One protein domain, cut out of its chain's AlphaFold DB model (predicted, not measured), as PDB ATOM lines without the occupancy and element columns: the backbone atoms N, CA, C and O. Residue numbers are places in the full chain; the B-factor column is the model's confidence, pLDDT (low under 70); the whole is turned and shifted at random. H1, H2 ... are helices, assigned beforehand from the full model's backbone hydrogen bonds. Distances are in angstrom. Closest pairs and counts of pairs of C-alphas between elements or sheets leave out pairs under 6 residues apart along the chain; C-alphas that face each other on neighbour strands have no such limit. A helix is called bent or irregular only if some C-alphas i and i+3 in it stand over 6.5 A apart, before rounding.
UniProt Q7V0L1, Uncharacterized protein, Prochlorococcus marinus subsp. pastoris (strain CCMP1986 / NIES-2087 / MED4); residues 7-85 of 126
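AT A GLANCE: This is residues 7 to 85 of the 126 residues of an uncharacterized protein of Prochlorococcus marinus subsp. pastoris (strain CCMP1986 / NIES-2087 / MED4) (UniProt Q7V0L1). Two helices side by side, H1 and H2, make a helical hairpin, and a third, longer helix, H3, starts beside the first residues of H1 and runs off from the hairpin as an arm. Residues 66 to 85 of H3 stick out free, and this arm makes much of the length. The printed part has 79 residues with three named helices, H1, H2 and H3 in that order, and no named strand; the class is all helix. The whole is loose, with a radius of gyration of the C-alphas of 16.1 A, and flat, spanning 45 by 38 by 15 A.

IN THESE COORDINATES: H1 is residues 7 to 30, 33.4 A from first to last C-alpha, and begins with C-alpha 7 at (-44.120, -14.423, -50.439). It is neither bent nor irregular, but only just: C-alphas 24 and 27 are 6.2 A apart. H2 is residues 38 to 52, 21.3 A long. H3 is residues 58 to 85, 39.7 A long, from C-alpha 58 at (-45.335, -17.947, -39.105) to C-alpha 85 at (-37.408, 19.077, -27.150).

HOW THE PARTS SIT: H1 and H2 touch and form a hairpin, at a shallow tilt of 11 degrees, opposite ways; their closest C-alphas, of Gly 13 and Ser 50, are 5.8 A apart. H1 with residues 9 to 13 alone touches H3 with residues 58 to 61 alone; the closest C-alphas, of Leu 9 and Arg 58, are 7.0 A apart. These two run the same way at a steep tilt of 67 degrees. H2 and H3 are apart. In H2 and H3 every O i to N i+4 pair is within hydrogen-bond range; in H1, 17 of 20 are.

THE WHOLE: The two C-alphas farthest apart, of Phe 52 and Tyr 85, are 49.0 A apart. The printed part has no cut. The link from H1 to H2 is short, with 7 residues, and that from H2 to H3 is tight, with 5. Residues 29 to 34 also stand free. The mean pLDDT of the printed part is 76.5, and 28 residues are under 70, among them residues 32 to 40 and 49 to 58.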
ATOM      1  N   SER A   7     -45.207 -15.304 -49.990       73.69
ATOM      2  CA  SER A   7     -44.120 -14.423 -50.439       73.69
ATOM      3  C   SER A   7     -43.609 -13.482 -49.337       73.69
ATOM      4  O   SER A   7     -42.398 -13.308 -49.204       73.69
ATOM      5  N   HIS A   8     -44.495 -12.930 -48.501       73.62
ATOM      6  CA  HIS A   8     -44.134 -12.062 -47.372       73.62
ATOM      7  C   HIS A   8     -43.376 -12.825 -46.279       73.62
ATOM      8  O   HIS A   8     -42.382 -12.329 -45.741       73.62
ATOM      9  N   LEU A   9     -43.788 -14.063 -45.995       74.62
ATOM     10  CA  LEU A   9     -43.081 -14.953 -45.066       74.62
ATOM     11  C   LEU A   9     -41.668 -15.296 -45.566       74.62
ATOM     12  O   LEU A   9     -40.722 -15.295 -44.784       74.62
ATOM     13  N   ARG A  10     -41.492 -15.526 -46.875       73.25
ATOM     14  CA  ARG A  10     -40.163 -15.797 -47.455       73.25
ATOM     15  C   ARG A  10     -39.253 -14.572 -47.417       73.25
ATOM     16  O   ARG A  10     -38.120 -14.684 -46.963       73.25
ATOM     17  N   LYS A  11     -39.743 -13.402 -47.849       78.56
ATOM     18  CA  LYS A  11     -38.958 -12.153 -47.837       78.56
ATOM     19  C   LYS A  11     -38.501 -11.785 -46.424       78.56
ATOM     20  O   LYS A  11     -37.345 -11.431 -46.232       78.56
ATOM     21  N   SER A  12     -39.388 -11.915 -45.436       72.62
ATOM     22  CA  SER A  12     -39.036 -11.659 -44.035       72.62
ATOM     23  C   SER A  12     -38.015 -12.658 -43.488       72.62
ATOM     24  O   SER A  12     -37.070 -12.227 -42.837       72.62
ATOM     25  N   GLY A  13     -38.139 -13.954 -43.799       74.31
ATOM     26  CA  GLY A  13     -37.135 -14.959 -43.430       74.31
ATOM     27  C   GLY A  13     -35.746 -14.671 -44.013       74.31
ATOM     28  O   GLY A  13     -34.750 -14.760 -43.298       74.31
ATOM     29  N   ILE A  14     -35.677 -14.243 -45.279       77.44
ATOM     30  CA  ILE A  14     -34.417 -13.851 -45.936       77.44
ATOM     31  C   ILE A  14     -33.810 -12.614 -45.264       77.44
ATOM     32  O   ILE A  14     -32.635 -12.636 -44.906       77.44
ATOM     33  N   LEU A  15     -34.608 -11.562 -45.040       81.25
ATOM     34  CA  LEU A  15     -34.150 -10.357 -44.336       81.25
ATOM     35  C   LEU A  15     -33.611 -10.694 -42.943       81.25
ATOM     36  O   LEU A  15     -32.569 -10.180 -42.550       81.25
ATOM     37  N   PHE A  16     -34.290 -11.584 -42.216       73.50
ATOM     38  CA  PHE A  16     -33.869 -12.005 -40.884       73.50
ATOM     39  C   PHE A  16     -32.550 -12.779 -40.913       73.50
ATOM     40  O   PHE A  16     -31.686 -12.528 -40.079       73.50
ATOM     41  N   SER A  17     -32.367 -13.679 -41.885       73.00
ATOM     42  CA  SER A  17     -31.109 -14.414 -42.064       73.00
ATOM     43  C   SER A  17     -29.938 -13.466 -42.342       73.00
ATOM     44  O   SER A  17     -28.917 -13.537 -41.657       73.00
ATOM     45  N   ILE A  18     -30.117 -12.504 -43.256       79.44
ATOM     46  CA  ILE A  18     -29.100 -11.485 -43.566       79.44
ATOM     47  C   ILE A  18     -28.766 -10.657 -42.321       79.44
ATOM     48  O   ILE A  18     -27.592 -10.476 -41.995       79.44
ATOM     49  N   LEU A  19     -29.784 -10.190 -41.590       80.00
ATOM     50  CA  LEU A  19     -29.588  -9.407 -40.370       80.00
ATOM     51  C   LEU A  19     -28.812 -10.204 -39.312       80.00
ATOM     52  O   LEU A  19     -27.911  -9.671 -38.670       80.00
ATOM     53  N   PHE A  20     -29.124 -11.492 -39.165       74.56
ATOM     54  CA  PHE A  20     -28.448 -12.379 -38.226       74.56
ATOM     55  C   PHE A  20     -26.974 -12.588 -38.602       74.56
ATOM     56  O   PHE A  20     -26.110 -12.521 -37.732       74.56
ATOM     57  N   ILE A  21     -26.665 -12.764 -39.891       72.56
ATOM     58  CA  ILE A  21     -25.278 -12.859 -40.379       72.56
ATOM     59  C   ILE A  21     -24.509 -11.572 -40.062       72.56
ATOM     60  O   ILE A  21     -23.395 -11.631 -39.546       72.56
ATOM     61  N   ILE A  22     -25.101 -10.403 -40.310       75.56
ATOM     62  CA  ILE A  22     -24.436  -9.124 -40.038       75.56
ATOM     63  C   ILE A  22     -24.174  -8.958 -38.539       75.56
ATOM     64  O   ILE A  22     -23.040  -8.699 -38.129       75.56
ATOM     65  N   VAL A  23     -25.196  -9.155 -37.707       73.12
ATOM     66  CA  VAL A  23     -25.093  -8.919 -36.262       73.12
ATOM     67  C   VAL A  23     -24.153  -9.909 -35.580       73.12
ATOM     68  O   VAL A  23     -23.409  -9.527 -34.683       73.12
ATOM     69  N   PHE A  24     -24.159 -11.173 -35.993       68.06
ATOM     70  CA  PHE A  24     -23.407 -12.214 -35.296       68.06
ATOM     71  C   PHE A  24     -22.107 -12.638 -35.981       68.06
ATOM     72  O   PHE A  24     -21.322 -13.357 -35.366       68.06
ATOM     73  N   SER A  25     -21.858 -12.204 -37.216       67.06
ATOM     74  CA  SER A  25     -20.618 -12.512 -37.938       67.06
ATOM     75  C   SER A  25     -19.787 -11.260 -38.207       67.06
ATOM     76  O   SER A  25     -18.585 -11.272 -37.959       67.06
ATOM     77  N   ILE A  26     -20.405 -10.167 -38.666       68.81
ATOM     78  CA  ILE A  26     -19.683  -8.947 -39.065       68.81
ATOM     79  C   ILE A  26     -19.373  -8.057 -37.853       68.81
ATOM     80  O   ILE A  26     -18.228  -7.655 -37.676       68.81
ATOM     81  N   ILE A  27     -20.340  -7.797 -36.970       71.94
ATOM     82  CA  ILE A  27     -20.117  -6.974 -35.764       71.94
ATOM     83  C   ILE A  27     -19.004  -7.526 -34.845       71.94
ATOM     84  O   ILE A  27     -18.106  -6.756 -34.500       71.94
ATOM     85  N   PRO A  28     -18.985  -8.817 -34.451       67.44
ATOM     86  CA  PRO A  28     -17.913  -9.341 -33.597       67.44
ATOM     87  C   PRO A  28     -16.547  -9.351 -34.290       67.44
ATOM     88  O   PRO A  28     -15.536  -9.151 -33.619       67.44
ATOM     89  N   TYR A  29     -16.522  -9.512 -35.618       67.06
ATOM     90  CA  TYR A  29     -15.301  -9.379 -36.410       67.06
ATOM     91  C   TYR A  29     -14.736  -7.952 -36.340       67.06
ATOM     92  O   TYR A  29     -13.547  -7.782 -36.088       67.06
ATOM     93  N   LEU A  30     -15.584  -6.921 -36.459       72.12
ATOM     94  CA  LEU A  30     -15.165  -5.518 -36.310       72.12
ATOM     95  C   LEU A  30     -14.722  -5.173 -34.876       72.12
ATOM     96  O   LEU A  30     -13.890  -4.290 -34.678       72.12
ATOM     97  N   LEU A  31     -15.253  -5.870 -33.869       75.31
ATOM     98  CA  LEU A  31     -14.912  -5.681 -32.453       75.31
ATOM     99  C   LEU A  31     -13.665  -6.468 -32.010       75.31
ATOM    100  O   LEU A  31     -13.386  -6.514 -30.812       75.31
ATOM    101  N   HIS A  32     -12.923  -7.087 -32.942       66.38
ATOM    102  CA  HIS A  32     -11.738  -7.919 -32.671       66.38
ATOM    103  C   HIS A  32     -11.993  -9.053 -31.662       66.38
ATOM    104  O   HIS A  32     -11.077  -9.538 -30.995       66.38
ATOM    105  N   GLN A  33     -13.245  -9.492 -31.532       62.81
ATOM    106  CA  GLN A  33     -13.594 -10.624 -30.683       62.81
ATOM    107  C   GLN A  33     -13.394 -11.921 -31.461       62.81
ATOM    108  O   GLN A  33     -13.634 -11.979 -32.668       62.81
ATOM    109  N   GLN A  34     -12.970 -12.985 -30.770       63.72
ATOM    110  CA  GLN A  34     -12.813 -14.296 -31.397       63.72
ATOM    111  C   GLN A  34     -14.116 -14.701 -32.091       63.72
ATOM    112  O   GLN A  34     -15.186 -14.697 -31.474       63.72
ATOM    113  N   MET A  35     -14.016 -15.053 -33.377       58.25
ATOM    114  CA  MET A  35     -15.146 -15.562 -34.143       58.25
ATOM    115  C   MET A  35     -15.669 -16.830 -33.472       58.25
ATOM    116  O   MET A  35     -15.080 -17.905 -33.568       58.25
ATOM    117  N   LYS A  36     -16.799 -16.713 -32.774       64.62
ATOM    118  CA  LYS A  36     -17.512 -17.879 -32.261       64.62
ATOM    119  C   LYS A  36     -18.168 -18.558 -33.463       64.62
ATOM    120  O   LYS A  36     -18.881 -17.914 -34.221       64.62
ATOM    121  N   VAL A  37     -17.934 -19.855 -33.643       65.44
ATOM    122  CA  VAL A  37     -18.448 -20.635 -34.792       65.44
ATOM    123  C   VAL A  37     -19.955 -20.919 -34.661       65.44
ATOM    124  O   VAL A  37     -20.671 -21.103 -35.643       65.44
ATOM    125  N   PHE A  38     -20.471 -20.892 -33.433       68.19
ATOM    126  CA  PHE A  38     -21.877 -21.126 -33.100       68.19
ATOM    127  C   PHE A  38     -22.904 -20.270 -33.887       68.19
ATOM    128  O   PHE A  38     -23.887 -20.837 -34.368       68.19
ATOM    129  N   PRO A  39     -22.721 -18.948 -34.087       66.88
ATOM    130  CA  PRO A  39     -23.630 -18.135 -34.897       66.88
ATOM    131  C   PRO A  39     -23.718 -18.524 -36.376       66.88
ATOM    132  O   PRO A  39     -24.793 -18.378 -36.960       66.88
ATOM    133  N   LEU A  40     -22.652 -19.067 -36.975       66.50
ATOM    134  CA  LEU A  40     -22.718 -19.596 -38.342       66.50
ATOM    135  C   LEU A  40     -23.641 -20.817 -38.403       66.50
ATOM    136  O   LEU A  40     -24.498 -20.900 -39.281       66.50
ATOM    137  N   PHE A  41     -23.538 -21.714 -37.419       72.88
ATOM    138  CA  PHE A  41     -24.417 -22.880 -37.322       72.88
ATOM    139  C   PHE A  41     -25.881 -22.472 -37.102       72.88
ATOM    140  O   PHE A  41     -26.779 -22.986 -37.768       72.88
ATOM    141  N   PHE A  42     -26.131 -21.486 -36.234       68.44
ATOM    142  CA  PHE A  42     -27.477 -20.959 -35.993       68.44
ATOM    143  C   PHE A  42     -28.079 -20.272 -37.226       68.44
ATOM    144  O   PHE A  42     -29.252 -20.493 -37.529       68.44
ATOM    145  N   SER A  43     -27.290 -19.486 -37.965       66.31
ATOM    146  CA  SER A  43     -27.722 -18.855 -39.220       66.31
ATOM    147  C   SER A  43     -28.054 -19.895 -40.296       66.31
ATOM    148  O   SER A  43     -29.097 -19.803 -40.954       66.31
ATOM    149  N   LEU A  44     -27.223 -20.932 -40.436       73.56
ATOM    150  CA  LEU A  44     -27.461 -22.026 -41.376       73.56
ATOM    151  C   LEU A  44     -28.742 -22.798 -41.024       73.56
ATOM    152  O   LEU A  44     -29.544 -23.113 -41.907       73.56
ATOM    153  N   LEU A  45     -28.978 -23.040 -39.731       76.31
ATOM    154  CA  LEU A  45     -30.184 -23.705 -39.241       76.31
ATOM    155  C   LEU A  45     -31.439 -22.858 -39.513       76.31
ATOM    156  O   LEU A  45     -32.429 -23.376 -40.033       76.31
ATOM    157  N   ILE A  46     -31.380 -21.544 -39.252       67.62
ATOM    158  CA  ILE A  46     -32.467 -20.590 -39.541       67.62
ATOM    159  C   ILE A  46     -32.770 -20.521 -41.046       67.62
ATOM    160  O   ILE A  46     -33.935 -20.461 -41.451       67.62
ATOM    161  N   THR A  47     -31.729 -20.550 -41.878       67.38
ATOM    162  CA  THR A  47     -31.835 -20.443 -43.339       67.38
ATOM    163  C   THR A  47     -32.423 -21.721 -43.926       67.38
ATOM    164  O   THR A  47     -33.357 -21.661 -44.727       67.38
ATOM    165  N   THR A  48     -31.975 -22.879 -43.444       72.88
ATOM    166  CA  THR A  48     -32.536 -24.186 -43.809       72.88
ATOM    167  C   THR A  48     -34.017 -24.268 -43.419       72.88
ATOM    168  O   THR A  48     -34.862 -24.603 -44.250       72.88
ATOM    169  N   ILE A  49     -34.383 -23.852 -42.201       67.75
ATOM    170  CA  ILE A  49     -35.791 -23.791 -41.769       67.75
ATOM    171  C   ILE A  49     -36.624 -22.837 -42.649       67.75
ATOM    172  O   ILE A  49     -37.774 -23.148 -42.975       67.75
ATOM    173  N   SER A  50     -36.044 -21.709 -43.073       64.94
ATOM    174  CA  SER A  50     -36.703 -20.713 -43.937       64.94
ATOM    175  C   SER A  50     -37.008 -21.231 -45.339       64.94
ATOM    176  O   SER A  50     -38.041 -20.871 -45.907       64.94
ATOM    177  N   ILE A  51     -36.133 -22.071 -45.894       63.66
ATOM    178  CA  ILE A  51     -36.279 -22.624 -47.246       63.66
ATOM    179  C   ILE A  51     -37.253 -23.807 -47.250       63.66
ATOM    180  O   ILE A  51     -38.154 -23.849 -48.087       63.66
ATOM    181  N   PHE A  52     -37.117 -24.738 -46.301       69.00
ATOM    182  CA  PHE A  52     -37.864 -25.999 -46.325       69.00
ATOM    183  C   PHE A  52     -39.266 -25.917 -45.700       69.00
ATOM    184  O   PHE A  52     -40.143 -26.695 -46.071       69.00
ATOM    185  N   SER A  53     -39.530 -25.002 -44.757       66.12
ATOM    186  CA  SER A  53     -40.843 -24.936 -44.094       66.12
ATOM    187  C   SER A  53     -41.258 -23.510 -43.695       66.12
ATOM    188  O   SER A  53     -41.246 -23.150 -42.513       66.12
ATOM    189  N   PRO A  54     -41.734 -22.686 -44.652       63.06
ATOM    190  CA  PRO A  54     -42.159 -21.307 -44.383       63.06
ATOM    191  C   PRO A  54     -43.366 -21.213 -43.433       63.06
ATOM    192  O   PRO A  54     -43.605 -20.171 -42.829       63.06
ATOM    193  N   TYR A  55     -44.126 -22.297 -43.248       65.38
ATOM    194  CA  TYR A  55     -45.229 -22.334 -42.283       65.38
ATOM    195  C   TYR A  55     -44.748 -22.315 -40.826       65.38
ATOM    196  O   TYR A  55     -45.395 -21.690 -39.983       65.38
ATOM    197  N   LYS A  56     -43.587 -22.917 -40.523       68.12
ATOM    198  CA  LYS A  56     -42.980 -22.835 -39.183       68.12
ATOM    199  C   LYS A  56     -42.471 -21.422 -38.878       68.12
ATOM    200  O   LYS A  56     -42.486 -21.014 -37.718       68.12
ATOM    201  N   LEU A  57     -42.142 -20.634 -39.908       65.56
ATOM    202  CA  LEU A  57     -41.761 -19.222 -39.779       65.56
ATOM    203  C   LEU A  57     -42.922 -18.302 -39.390       65.56
ATOM    204  O   LEU A  57     -42.690 -17.163 -38.988       65.56
ATOM    205  N   ARG A  58     -44.171 -18.774 -39.443       68.69
ATOM    206  CA  ARG A  58     -45.335 -17.947 -39.105       68.69
ATOM    207  C   ARG A  58     -45.303 -17.442 -37.657       68.69
ATOM    208  O   ARG A  58     -45.681 -16.299 -37.407       68.69
ATOM    209  N   ARG A  59     -44.831 -18.265 -36.710       72.38
ATOM    210  CA  ARG A  59     -44.678 -17.881 -35.292       72.38
ATOM    211  C   ARG A  59     -43.607 -16.796 -35.087       72.38
ATOM    212  O   ARG A  59     -43.975 -15.739 -34.573       72.38
ATOM    213  N   PRO A  60     -42.338 -16.988 -35.503       73.00
ATOM    214  CA  PRO A  60     -41.319 -15.951 -35.353       73.00
ATOM    215  C   PRO A  60     -41.648 -14.690 -36.162       73.00
ATOM    216  O   PRO A  60     -41.456 -13.595 -35.647       73.00
ATOM    217  N   TYR A  61     -42.241 -14.808 -37.357       76.19
ATOM    218  CA  TYR A  61     -42.716 -13.651 -38.126       76.19
ATOM    219  C   TYR A  61     -43.768 -12.841 -37.359       76.19
ATOM    220  O   TYR A  61     -43.670 -11.622 -37.265       76.19
ATOM    221  N   SER A  62     -44.764 -13.503 -36.761       77.75
ATOM    222  CA  SER A  62     -45.787 -12.806 -35.976       77.75
ATOM    223  C   SER A  62     -45.192 -12.097 -34.756       77.75
ATOM    224  O   SER A  62     -45.579 -10.964 -34.460       77.75
ATOM    225  N   PHE A  63     -44.227 -12.726 -34.080       80.19
ATOM    226  CA  PHE A  63     -43.502 -12.100 -32.975       80.19
ATOM    227  C   PHE A  63     -42.683 -10.892 -33.447       80.19
ATOM    228  O   PHE A  63     -42.751  -9.829 -32.837       80.19
ATOM    229  N   TRP A  64     -41.991 -11.024 -34.579       79.81
ATOM    230  CA  TRP A  64     -41.223  -9.946 -35.192       79.81
ATOM    231  C   TRP A  64     -42.090  -8.745 -35.566       79.81
ATOM    232  O   TRP A  64     -41.740  -7.615 -35.245       79.81
ATOM    233  N   ILE A  65     -43.256  -8.971 -36.172       83.94
ATOM    234  CA  ILE A  65     -44.199  -7.893 -36.494       83.94
ATOM    235  C   ILE A  65     -44.731  -7.223 -35.222       83.94
ATOM    236  O   ILE A  65     -44.851  -6.000 -35.178       83.94
ATOM    237  N   ARG A  66     -45.011  -7.984 -34.155       85.38
ATOM    238  CA  ARG A  66     -45.399  -7.399 -32.859       85.38
ATOM    239  C   ARG A  66     -44.288  -6.532 -32.276       85.38
ATOM    240  O   ARG A  66     -44.578  -5.415 -31.854       85.38
ATOM    241  N   LEU A  67     -43.045  -7.010 -32.295       86.81
ATOM    242  CA  LEU A  67     -41.889  -6.216 -31.885       86.81
ATOM    243  C   LEU A  67     -41.757  -4.959 -32.742       86.81
ATOM    244  O   LEU A  67     -41.708  -3.868 -32.189       86.81
ATOM    245  N   GLY A  68     -41.798  -5.084 -34.068       86.50
ATOM    246  CA  GLY A  68     -41.746  -3.954 -34.995       86.50
ATOM    247  C   GLY A  68     -42.837  -2.916 -34.729       86.50
ATOM    248  O   GLY A  68     -42.558  -1.723 -34.739       86.50
ATOM    249  N   ASN A  69     -44.056  -3.343 -34.391       89.62
ATOM    250  CA  ASN A  69     -45.144  -2.433 -34.025       89.62
ATOM    251  C   ASN A  69     -44.892  -1.714 -32.690       89.62
ATOM    252  O   ASN A  69     -45.195  -0.526 -32.566       89.62
ATOM    253  N   ILE A  70     -44.349  -2.411 -31.688       92.38
ATOM    254  CA  ILE A  70     -43.990  -1.806 -30.396       92.38
ATOM    255  C   ILE A  70     -42.846  -0.806 -30.591       92.38
ATOM    256  O   ILE A  70     -42.954   0.337 -30.146       92.38
ATOM    257  N   LEU A  71     -41.794  -1.212 -31.305       90.88
ATOM    258  CA  LEU A  71     -40.660  -0.357 -31.645       90.88
ATOM    259  C   LEU A  71     -41.107   0.837 -32.485       90.88
ATOM    260  O   LEU A  71     -40.668   1.943 -32.214       90.88
ATOM    261  N   GLY A  72     -42.015   0.655 -33.443       90.44
ATOM    262  CA  GLY A  72     -42.571   1.743 -34.246       90.44
ATOM    263  C   GLY A  72     -43.306   2.769 -33.388       90.44
ATOM    264  O   GLY A  72     -43.056   3.964 -33.508       90.44
ATOM    265  N   ARG A  73     -44.142   2.316 -32.443       91.69
ATOM    266  CA  ARG A  73     -44.819   3.205 -31.481       91.69
ATOM    267  C   ARG A  73     -43.832   3.941 -30.580       91.69
ATOM    268  O   ARG A  73     -44.045   5.119 -30.298       91.69
ATOM    269  N   LEU A  74     -42.779   3.264 -30.122       93.94
ATOM    270  CA  LEU A  74     -41.708   3.899 -29.356       93.94
ATOM    271  C   LEU A  74     -40.989   4.943 -30.216       93.94
ATOM    272  O   LEU A  74     -40.836   6.072 -29.775       93.94
ATOM    273  N   ASN A  75     -40.629   4.592 -31.451       94.31
ATOM    274  CA  ASN A  75     -39.900   5.450 -32.375       94.31
ATOM    275  C   ASN A  75     -40.698   6.712 -32.712       94.31
ATOM    276  O   ASN A  75     -40.152   7.802 -32.634       94.31
ATOM    277  N   SER A  76     -42.002   6.601 -32.988       93.38
ATOM    278  CA  SER A  76     -42.863   7.771 -33.214       93.38
ATOM    279  C   SER A  76     -42.949   8.678 -31.986       93.38
ATOM    280  O   SER A  76     -42.856   9.895 -32.123       93.38
ATOM    281  N   LYS A  77     -43.088   8.110 -30.779       94.25
ATOM    282  CA  LYS A  77     -43.087   8.894 -29.531       94.25
ATOM    283  C   LYS A  77     -41.735   9.554 -29.272       94.25
ATOM    284  O   LYS A  77     -41.701  10.687 -28.809       94.25
ATOM    285  N   LEU A  78     -40.646   8.854 -29.574       95.94
ATOM    286  CA  LEU A  78     -39.283   9.334 -29.389       95.94
ATOM    287  C   LEU A  78     -38.982  10.457 -30.384       95.94
ATOM    288  O   LEU A  78     -38.590  11.527 -29.942       95.94
ATOM    289  N   ILE A  79     -39.271  10.274 -31.679       96.25
ATOM    290  CA  ILE A  79     -39.171  11.329 -32.702       96.25
ATOM    291  C   ILE A  79     -39.981  12.555 -32.289       96.25
ATOM    292  O   ILE A  79     -39.463  13.667 -32.341       96.25
ATOM    293  N   LEU A  80     -41.229  12.365 -31.848       95.06
ATOM    294  CA  LEU A  80     -42.096  13.479 -31.482       95.06
ATOM    295  C   LEU A  80     -41.570  14.192 -30.235       95.06
ATOM    296  O   LEU A  80     -41.459  15.413 -30.232       95.06
ATOM    297  N   GLY A  81     -41.187  13.446 -29.198       95.75
ATOM    298  CA  GLY A  81     -40.590  14.008 -27.988       95.75
ATOM    299  C   GLY A  81     -39.291  14.759 -28.278       95.75
ATOM    300  O   GLY A  81     -39.093  15.860 -27.773       95.75
ATOM    301  N   LEU A  82     -38.442  14.210 -29.146       96.38
ATOM    302  CA  LEU A  82     -37.185  14.824 -29.555       96.38
ATOM    303  C   LEU A  82     -37.429  16.093 -30.378       96.38
ATOM    304  O   LEU A  82     -36.773  17.104 -30.151       96.38
ATOM    305  N   PHE A  83     -38.418  16.077 -31.271       96.00
ATOM    306  CA  PHE A  83     -38.849  17.254 -32.021       96.00
ATOM    307  C   PHE A  83     -39.357  18.355 -31.090       96.00
ATOM    308  O   PHE A  83     -38.905  19.493 -31.186       96.00
ATOM    309  N   PHE A  84     -40.235  18.026 -30.139       94.00
ATOM    310  CA  PHE A  84     -40.684  18.973 -29.117       94.00
ATOM    311  C   PHE A  84     -39.497  19.527 -28.323       94.00
ATOM    312  O   PHE A  84     -39.383  20.740 -28.144       94.00
ATOM    313  N   TYR A  85     -38.579  18.659 -27.901       95.19
ATOM    314  CA  TYR A  85     -37.408  19.077 -27.150       95.19
ATOM    315  C   TYR A  85     -36.530  20.041 -27.959       95.19
ATOM    316  O   TYR A  85     -36.239  21.133 -27.485       95.19
TER     317      TYR A  85